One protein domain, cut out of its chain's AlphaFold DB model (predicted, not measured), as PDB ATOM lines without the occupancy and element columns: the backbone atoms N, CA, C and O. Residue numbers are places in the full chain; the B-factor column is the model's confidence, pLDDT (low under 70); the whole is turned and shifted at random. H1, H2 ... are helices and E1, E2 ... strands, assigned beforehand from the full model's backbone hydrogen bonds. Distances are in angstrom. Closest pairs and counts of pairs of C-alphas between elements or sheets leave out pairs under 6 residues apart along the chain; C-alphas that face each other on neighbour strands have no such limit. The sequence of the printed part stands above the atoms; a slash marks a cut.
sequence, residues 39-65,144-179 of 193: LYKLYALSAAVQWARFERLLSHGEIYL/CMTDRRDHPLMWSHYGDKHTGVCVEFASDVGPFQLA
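AT A GLANCE: This is residues 39 to 65 and 144 to 179 of the 193 residues of the protein "DUF2971 domain-containing protein" of Cupriavidus sp. SW-Y-13 (UniProt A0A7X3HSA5). A two-stranded ribbon, E1 beside E2, runs through the middle, with H1 along one side and the short helices H2 and H3 near its opposite ends. The 63 printed residues give E1, H1, H2, E2, H3 in order, an antiparallel pair in a mixed class of helices and strands. The whole is compact, radius of gyration of the C-alphas 11.6 A, spanning 30 by 25 by 15 A.

IN THESE COORDINATES: Find C-alpha 39 at (-105.423, -65.936, 145.462), where E1, residues 39 to 43, begins. H1, residues 48 to 60, is 17.5 A long. Then come H2, residues 152 to 158, and E2, residues 165 to 170, 16.6 A. H3, residues 174 to 178, ends at (-99.440, -58.545, 138.608).

HOW THE PARTS SIT: E1 and E2 are antiparallel at 154 degrees; look for N 41 and O 167, 2.9 A apart. The closest C-alphas of E1 and H1 are Tyr 43 and Gln 50, 6.1 A; of E1 and H2, Leu 42 and Tyr 158, 5.7 A; of E2 and H3, Ala 170 and Phe 176, 7.4 A. In H1 and H2 every O i to N i+4 pair is within hydrogen-bond range; H3 has 0 of 1, but 2 of 2 O i to N i+3.

THE WHOLE: The farthest C-alphas, Ser 46 and Asp 172, are 30.5 A apart. Residues 66 to 143 are cut out, leaving 8.8 A between C-alphas 65 and 144. No printed residue is under 70 in pLDDT.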
ATOM      1  N   LEU A  39    -104.323 -66.138 146.395       94.12
ATOM      2  CA  LEU A  39    -105.423 -65.936 145.462       94.12
ATOM      3  C   LEU A  39    -106.091 -67.277 145.187       94.12
ATOM      4  O   LEU A  39    -105.431 -68.303 145.085       94.12
ATOM      5  N   TYR A  40    -107.408 -67.275 145.048       94.75
ATOM      6  CA  TYR A  40    -108.205 -68.489 144.980       94.75
ATOM      7  C   TYR A  40    -108.960 -68.588 143.660       94.75
ATOM      8  O   TYR A  40    -109.539 -67.609 143.176       94.75
ATOM      9  N   LYS A  41    -108.999 -69.798 143.097       94.44
ATOM     10  CA  LYS A  41    -109.837 -70.148 141.948       94.44
ATOM     11  C   LYS A  41    -110.734 -71.323 142.304       94.44
ATOM     12  O   LYS A  41    -110.250 -72.364 142.737       94.44
ATOM     13  N   LEU A  42    -112.032 -71.163 142.071       94.44
ATOM     14  CA  LEU A  42    -113.000 -72.244 142.209       94.44
ATOM     15  C   LEU A  42    -113.168 -72.981 140.877       94.44
ATOM     16  O   LEU A  42    -113.208 -72.344 139.818       94.44
ATOM     17  N   TYR A  43    -113.285 -74.304 140.955       94.00
ATOM     18  CA  TYR A  43    -113.570 -75.187 139.830       94.00
ATOM     19  C   TYR A  43    -114.815 -76.019 140.122       94.00
ATOM     20  O   TYR A  43    -114.892 -76.712 141.141       94.00
ATOM     21  N   ALA A  44    -115.769 -75.977 139.193       93.50
ATOM     22  CA  ALA A  44    -116.960 -76.806 139.242       93.50
ATOM     23  C   ALA A  44    -116.710 -78.147 138.542       93.50
ATOM     24  O   ALA A  44    -116.746 -78.217 137.315       93.50
ATOM     25  N   LEU A  45    -116.411 -79.196 139.311       92.00
ATOM     26  CA  LEU A  45    -115.939 -80.472 138.763       92.00
ATOM     27  C   LEU A  45    -117.024 -81.275 138.032       92.00
ATOM     28  O   LEU A  45    -116.681 -82.110 137.199       92.00
ATOM     29  N   SER A  46    -118.310 -80.987 138.264       92.38
ATOM     30  CA  SER A  46    -119.408 -81.550 137.467       92.38
ATOM     31  C   SER A  46    -119.377 -81.123 135.992       92.38
ATOM     32  O   SER A  46    -119.898 -81.829 135.128       92.38
ATOM     33  N   ALA A  47    -118.761 -79.979 135.671       91.56
ATOM     34  CA  ALA A  47    -118.685 -79.468 134.310       91.56
ATOM     35  C   ALA A  47    -117.436 -79.999 133.592       91.56
ATOM     36  O   ALA A  47    -116.313 -79.622 133.928       91.56
ATOM     37  N   ALA A  48    -117.622 -80.787 132.527       93.75
ATOM     38  CA  ALA A  48    -116.531 -81.429 131.779       93.75
ATOM     39  C   ALA A  48    -115.416 -80.457 131.330       93.75
ATOM     40  O   ALA A  48    -114.231 -80.773 131.415       93.75
ATOM     41  N   VAL A  49    -115.778 -79.240 130.906       92.56
ATOM     42  CA  VAL A  49    -114.800 -78.208 130.512       92.56
ATOM     43  C   VAL A  49    -113.963 -77.734 131.704       92.56
ATOM     44  O   VAL A  49    -112.765 -77.505 131.564       92.56
ATOM     45  N   GLN A  50    -114.577 -77.567 132.878       92.94
ATOM     46  CA  GLN A  50    -113.856 -77.160 134.085       92.94
ATOM     47  C   GLN A  50    -113.005 -78.303 134.630       92.94
ATOM     48  O   GLN A  50    -111.874 -78.047 135.031       92.94
ATOM     49  N   TRP A  51    -113.497 -79.544 134.560       94.00
ATOM     50  CA  TRP A  51    -112.710 -80.736 134.870       94.00
ATOM     51  C   TRP A  51    -111.435 -80.801 134.026       94.00
ATOM     52  O   TRP A  51    -110.344 -80.844 134.580       94.00
ATOM     53  N   ALA A  52    -111.545 -80.696 132.697       96.06
ATOM     54  CA  ALA A  52    -110.381 -80.745 131.810       96.06
ATOM     55  C   ALA A  52    -109.364 -79.624 132.105       96.06
ATOM     56  O   ALA A  52    -108.154 -79.834 132.053       96.06
ATOM     57  N   ARG A  53    -109.839 -78.417 132.445       95.00
ATOM     58  CA  ARG A  53    -108.965 -77.299 132.848       95.00
ATOM     59  C   ARG A  53    -108.276 -77.567 134.185       95.00
ATOM     60  O   ARG A  53    -107.102 -77.242 134.327       95.00
ATOM     61  N   PHE A  54    -109.000 -78.125 135.150       95.50
ATOM     62  CA  PHE A  54    -108.465 -78.494 136.456       95.50
ATOM     63  C   PHE A  54    -107.431 -79.621 136.344       95.50
ATOM     64  O   PHE A  54    -106.356 -79.527 136.926       95.50
ATOM     65  N   GLU A  55    -107.703 -80.637 135.527       96.38
ATOM     66  CA  GLU A  55    -106.765 -81.720 135.240       96.38
ATOM     67  C   GLU A  55    -105.457 -81.172 134.662       96.38
ATOM     68  O   GLU A  55    -104.398 -81.432 135.226       96.38
ATOM     69  N   ARG A  56    -105.517 -80.339 133.610       96.62
ATOM     70  CA  ARG A  56    -104.316 -79.721 133.012       96.62
ATOM     71  C   ARG A  56    -103.546 -78.835 133.988       96.62
ATOM     72  O   ARG A  56    -102.318 -78.786 133.921       96.62
ATOM     73  N   LEU A  57    -104.245 -78.147 134.891       94.75
ATOM     74  CA  LEU A  57    -103.600 -77.376 135.948       94.75
ATOM     75  C   LEU A  57    -102.749 -78.283 136.841       94.75
ATOM     76  O   LEU A  57    -101.596 -77.956 137.105       94.75
ATOM     77  N   LEU A  58    -103.295 -79.418 137.278       94.69
ATOM     78  CA  LEU A  58    -102.596 -80.327 138.184       94.69
ATOM     79  C   LEU A  58    -101.506 -81.152 137.489       94.69
ATOM     80  O   LEU A  58    -100.420 -81.306 138.040       94.69
ATOM     81  N   SER A  59    -101.780 -81.686 136.298       96.62
ATOM     82  CA  SER A  59    -100.872 -82.609 135.606       96.62
ATOM     83  C   SER A  59     -99.783 -81.904 134.798       96.62
ATOM     84  O   SER A  59     -98.700 -82.461 134.615       96.62
ATOM     85  N   HIS A  60    -100.046 -80.683 134.323       94.31
ATOM     86  CA  HIS A  60     -99.144 -79.951 133.428       94.31
ATOM     87  C   HIS A  60     -98.774 -78.548 133.925       94.31
ATOM     88  O   HIS A  60     -97.934 -77.893 133.309       94.31
ATOM     89  N   GLY A  61     -99.364 -78.069 135.027       91.38
ATOM     90  CA  GLY A  61     -99.117 -76.712 135.520       91.38
ATOM     91  C   GLY A  61     -99.687 -75.630 134.600       91.38
ATOM     92  O   GLY A  61     -99.160 -74.519 134.548       91.38
ATOM     93  N   GLU A  62    -100.735 -75.946 133.837       92.75
ATOM     94  CA  GLU A  62    -101.296 -75.034 132.844       92.75
ATOM     95  C   GLU A  62    -102.553 -74.315 133.331       92.75
ATOM     96  O   GLU A  62    -103.488 -74.921 133.852       92.75
ATOM     97  N   ILE A  63    -102.623 -73.009 133.072       91.94
ATOM     98  CA  ILE A  63    -103.810 -72.193 133.344       91.94
ATOM     99  C   ILE A  63    -104.535 -71.842 132.046       91.94
ATOM    100  O   ILE A  63    -103.934 -71.388 131.072       91.94
ATOM    101  N   TYR A  64    -105.856 -72.010 132.042       91.06
ATOM    102  CA  TYR A  64    -106.696 -71.538 130.946       91.06
ATOM    103  C   TYR A  64    -107.019 -70.054 131.127       91.06
ATOM    104  O   TYR A  64    -107.614 -69.664 132.134       91.06
ATOM    105  N   LEU A  65    -106.679 -69.242 130.128       91.06
ATOM    106  CA  LEU A  65    -107.047 -67.832 130.073       91.06
ATOM    107  C   LEU A  65    -108.282 -67.663 129.179       91.06
ATOM    108  O   LEU A  65    -108.222 -67.933 127.980       91.06
ATOM    109  N   CYS A 144    -109.847 -64.918 136.213       85.69
ATOM    110  CA  CYS A 144    -110.486 -64.350 137.400       85.69
ATOM    111  C   CYS A 144    -110.173 -65.183 138.644       85.69
ATOM    112  O   CYS A 144    -110.431 -66.390 138.637       85.69
ATOM    113  N   MET A 145    -109.703 -64.527 139.702       90.12
ATOM    114  CA  MET A 145    -109.427 -65.095 141.024       90.12
ATOM    115  C   MET A 145    -110.153 -64.277 142.098       90.12
ATOM    116  O   MET A 145    -110.630 -63.175 141.830       90.12
ATOM    117  N   THR A 146    -110.211 -64.795 143.320       90.50
ATOM    118  CA  THR A 146    -110.715 -64.078 144.498       90.50
ATOM    119  C   THR A 146    -109.685 -64.105 145.624       90.50
ATOM    120  O   THR A 146    -108.885 -65.027 145.714       90.50
ATOM    121  N   ASP A 147    -109.696 -63.093 146.485       91.88
ATOM    122  CA  ASP A 147    -108.908 -63.040 147.721       91.88
ATOM    123  C   ASP A 147    -109.574 -63.808 148.879       91.88
ATOM    124  O   ASP A 147    -108.993 -63.941 149.954       91.88
ATOM    125  N   ARG A 148    -110.785 -64.346 148.669       90.94
ATOM    126  CA  ARG A 148    -111.565 -65.056 149.686       90.94
ATOM    127  C   ARG A 148    -111.907 -66.477 149.268       90.94
ATOM    128  O   ARG A 148    -112.741 -66.698 148.391       90.94
ATOM    129  N   ARG A 149    -111.349 -67.451 149.987       93.44
ATOM    130  CA  ARG A 149    -111.643 -68.876 149.768       93.44
ATOM    131  C   ARG A 149    -113.078 -69.279 150.110       93.44
ATOM    132  O   ARG A 149    -113.543 -70.294 149.617       93.44
ATOM    133  N   ASP A 150    -113.756 -68.538 150.984       91.38
ATOM    134  CA  ASP A 150    -115.002 -68.934 151.653       91.38
ATOM    135  C   ASP A 150    -116.229 -68.132 151.194       91.38
ATOM    136  O   ASP A 150    -117.279 -68.193 151.824       91.38
ATOM    137  N   HIS A 151    -116.117 -67.370 150.103       90.00
ATOM    138  CA  HIS A 151    -117.187 -66.484 149.654       90.00
ATOM    139  C   HIS A 151    -118.416 -67.294 149.181       90.00
ATOM    140  O   HIS A 151    -118.357 -67.885 148.097       90.00
ATOM    141  N   PRO A 152    -119.558 -67.294 149.904       90.69
ATOM    142  CA  PRO A 152    -120.655 -68.228 149.633       90.69
ATOM    143  C   PRO A 152    -121.212 -68.093 148.216       90.69
ATOM    144  O   PRO A 152    -121.339 -69.084 147.511       90.69
ATOM    145  N   LEU A 153    -121.411 -66.855 147.751       88.81
ATOM    146  CA  LEU A 153    -121.881 -66.575 146.391       88.81
ATOM    147  C   LEU A 153    -120.932 -67.122 145.305       88.81
ATOM    148  O   LEU A 153    -121.386 -67.624 144.280       88.81
ATOM    149  N   MET A 154    -119.613 -67.071 145.532       89.25
ATOM    150  CA  MET A 154    -118.638 -67.612 144.582       89.25
ATOM    151  C   MET A 154    -118.727 -69.134 144.538       89.25
ATOM    152  O   MET A 154    -118.687 -69.712 143.459       89.25
ATOM    153  N   TRP A 155    -118.901 -69.783 145.690       92.12
ATOM    154  CA  TRP A 155    -119.143 -71.222 145.755       92.12
ATOM    155  C   TRP A 155    -120.455 -71.634 145.088       92.12
ATOM    156  O   TRP A 155    -120.478 -72.640 144.380       92.12
ATOM    157  N   SER A 156    -121.520 -70.845 145.237       90.44
ATOM    158  CA  SER A 156    -122.798 -71.117 144.576       90.44
ATOM    159  C   SER A 156    -122.684 -71.065 143.046       90.44
ATOM    160  O   SER A 156    -123.212 -71.947 142.373       90.44
ATOM    161  N   HIS A 157    -121.971 -70.073 142.490       85.06
ATOM    162  CA  HIS A 157    -121.876 -69.868 141.034       85.06
ATOM    163  C   HIS A 157    -120.702 -70.583 140.352       85.06
ATOM    164  O   HIS A 157    -120.841 -71.047 139.225       85.06
ATOM    165  N   TYR A 158    -119.545 -70.663 141.008       87.25
ATOM    166  CA  TYR A 158    -118.295 -71.159 140.416       87.25
ATOM    167  C   TYR A 158    -117.750 -72.420 141.097       87.25
ATOM    168  O   TYR A 158    -116.902 -73.100 140.524       87.25
ATOM    169  N   GLY A 159    -118.228 -72.740 142.300       88.75
ATOM    170  CA  GLY A 159    -117.824 -73.909 143.083       88.75
ATOM    171  C   GLY A 159    -118.857 -75.033 143.071       88.75
ATOM    172  O   GLY A 159    -119.021 -75.693 144.090       88.75
ATOM    173  N   ASP A 160    -119.574 -75.219 141.958       91.06
ATOM    174  CA  ASP A 160    -120.548 -76.309 141.766       91.06
ATOM    175  C   ASP A 160    -121.618 -76.394 142.862       91.06
ATOM    176  O   ASP A 160    -121.857 -77.451 143.428       91.06
ATOM    177  N   LYS A 161    -122.236 -75.268 143.244       92.88
ATOM    178  CA  LYS A 161    -123.197 -75.246 144.364       92.88
ATOM    179  C   LYS A 161    -122.593 -75.805 145.663       92.88
ATOM    180  O   LYS A 161    -123.251 -76.544 146.387       92.88
ATOM    181  N   HIS A 162    -121.366 -75.386 145.980       92.75
ATOM    182  CA  HIS A 162    -120.613 -75.779 147.181       92.75
ATOM    183  C   HIS A 162    -120.007 -77.195 147.173       92.75
ATOM    184  O   HIS A 162    -119.483 -77.614 148.201       92.75
ATOM    185  N   THR A 163    -120.018 -77.920 146.048       93.81
ATOM    186  CA  THR A 163    -119.421 -79.272 145.949       93.81
ATOM    187  C   THR A 163    -118.143 -79.334 145.115       93.81
ATOM    188  O   THR A 163    -117.551 -80.400 144.966       93.81
ATOM    189  N   GLY A 164    -117.723 -78.206 144.542       93.94
ATOM    190  CA  GLY A 164    -116.515 -78.109 143.734       93.94
ATOM    191  C   GLY A 164    -115.236 -78.089 144.570       93.94
ATOM    192  O   GLY A 164    -115.211 -78.429 145.752       93.94
ATOM    193  N   VAL A 165    -114.155 -77.631 143.948       95.25
ATOM    194  CA  VAL A 165    -112.853 -77.483 144.609       95.25
ATOM    195  C   VAL A 165    -112.352 -76.052 144.520       95.25
ATOM    196  O   VAL A 165    -112.675 -75.315 143.586       95.25
ATOM    197  N   CYS A 166    -111.542 -75.663 145.500       95.38
ATOM    198  CA  CYS A 166    -110.893 -74.363 145.564       95.38
ATOM    199  C   CYS A 166    -109.379 -74.563 145.541       95.38
ATOM    200  O   CYS A 166    -108.836 -75.277 146.382       95.38
ATOM    201  N   VAL A 167    -108.715 -73.947 144.567       95.25
ATOM    202  CA  VAL A 167    -107.259 -73.992 144.411       95.25
ATOM    203  C   VAL A 167    -106.672 -72.670 144.865       95.25
ATOM    204  O   VAL A 167    -107.113 -71.607 144.421       95.25
ATOM    205  N   GLU A 168    -105.672 -72.752 145.734       94.88
ATOM    206  CA  GLU A 168    -104.893 -71.613 146.201       94.88
ATOM    207  C   GLU A 168    -103.652 -71.404 145.326       94.88
ATOM    208  O   GLU A 168    -102.924 -72.346 145.013       94.88
ATOM    209  N   PHE A 169    -103.407 -70.150 144.959       92.62
ATOM    210  CA  PHE A 169    -102.243 -69.683 144.224       92.62
ATOM    211  C   PHE A 169    -101.478 -68.691 145.090       92.62
ATOM    212  O   PHE A 169    -102.043 -67.696 145.552       92.62
ATOM    213  N   ALA A 170    -100.182 -68.936 145.260       91.62
ATOM    214  CA  ALA A 170     -99.281 -67.962 145.856       91.62
ATOM    215  C   ALA A 170     -99.117 -66.776 144.894       91.62
ATOM    216  O   ALA A 170     -98.731 -66.943 143.734       91.62
ATOM    217  N   SER A 171     -99.437 -65.570 145.360       88.44
ATOM    218  CA  SER A 171     -99.394 -64.371 144.519       88.44
ATOM    219  C   SER A 171     -97.983 -63.836 144.300       88.44
ATOM    220  O   SER A 171     -97.756 -63.040 143.392       88.44
ATOM    221  N   ASP A 172     -97.012 -64.296 145.088       83.94
ATOM    222  CA  ASP A 172     -95.601 -63.954 144.947       83.94
ATOM    223  C   ASP A 172     -94.877 -64.809 143.894       83.94
ATOM    224  O   ASP A 172     -93.665 -64.665 143.713       83.94
ATOM    225  N   VAL A 173     -95.607 -65.634 143.136       79.31
ATOM    226  CA  VAL A 173     -95.070 -66.482 142.070       79.31
ATOM    227  C   VAL A 173     -95.720 -66.148 140.731       79.31
ATOM    228  O   VAL A 173     -96.938 -66.030 140.612       79.31
ATOM    229  N   GLY A 174     -94.905 -66.065 139.678       80.12
ATOM    230  CA  GLY A 174     -95.424 -66.024 138.315       80.12
ATOM    231  C   GLY A 174     -96.302 -64.791 138.021       80.12
ATOM    232  O   GLY A 174     -96.171 -63.758 138.681       80.12
ATOM    233  N   PRO A 175     -97.239 -64.891 137.053       81.69
ATOM    234  CA  PRO A 175     -98.094 -63.774 136.632       81.69
ATOM    235  C   PRO A 175     -99.006 -63.223 137.727       81.69
ATOM    236  O   PRO A 175     -99.534 -62.120 137.578       81.69
ATOM    237  N   PHE A 176     -99.170 -63.946 138.834       86.12
ATOM    238  CA  PHE A 176    -100.032 -63.548 139.939       86.12
ATOM    239  C   PHE A 176     -99.500 -62.336 140.706       86.12
ATOM    240  O   PHE A 176    -100.303 -61.610 141.283       86.12
ATOM    241  N   GLN A 177     -98.203 -62.025 140.597       83.94
ATOM    242  CA  GLN A 177     -97.613 -60.795 141.148       83.94
ATOM    243  C   GLN A 177     -98.217 -59.522 140.538       83.94
ATOM    244  O   GLN A 177     -98.128 -58.444 141.122       83.94
ATOM    245  N   LEU A 178     -98.812 -59.641 139.347       81.06
ATOM    246  CA  LEU A 178     -99.440 -58.545 138.608       81.06
ATOM    247  C   LEU A 178    -100.963 -58.543 138.749       81.06
ATOM    248  O   LEU A 178    -101.646 -57.798 138.039       81.06
ATOM    249  N   ALA A 179    -101.511 -59.388 139.625       83.81
ATOM    250  CA  ALA A 179    -102.936 -59.421 139.883       83.81
ATOM    251  C   ALA A 179    -103.383 -58.071 140.451       83.81
ATOM    252  O   ALA A 179    -102.907 -57.616 141.488       83.81
TER     253      ALA A 179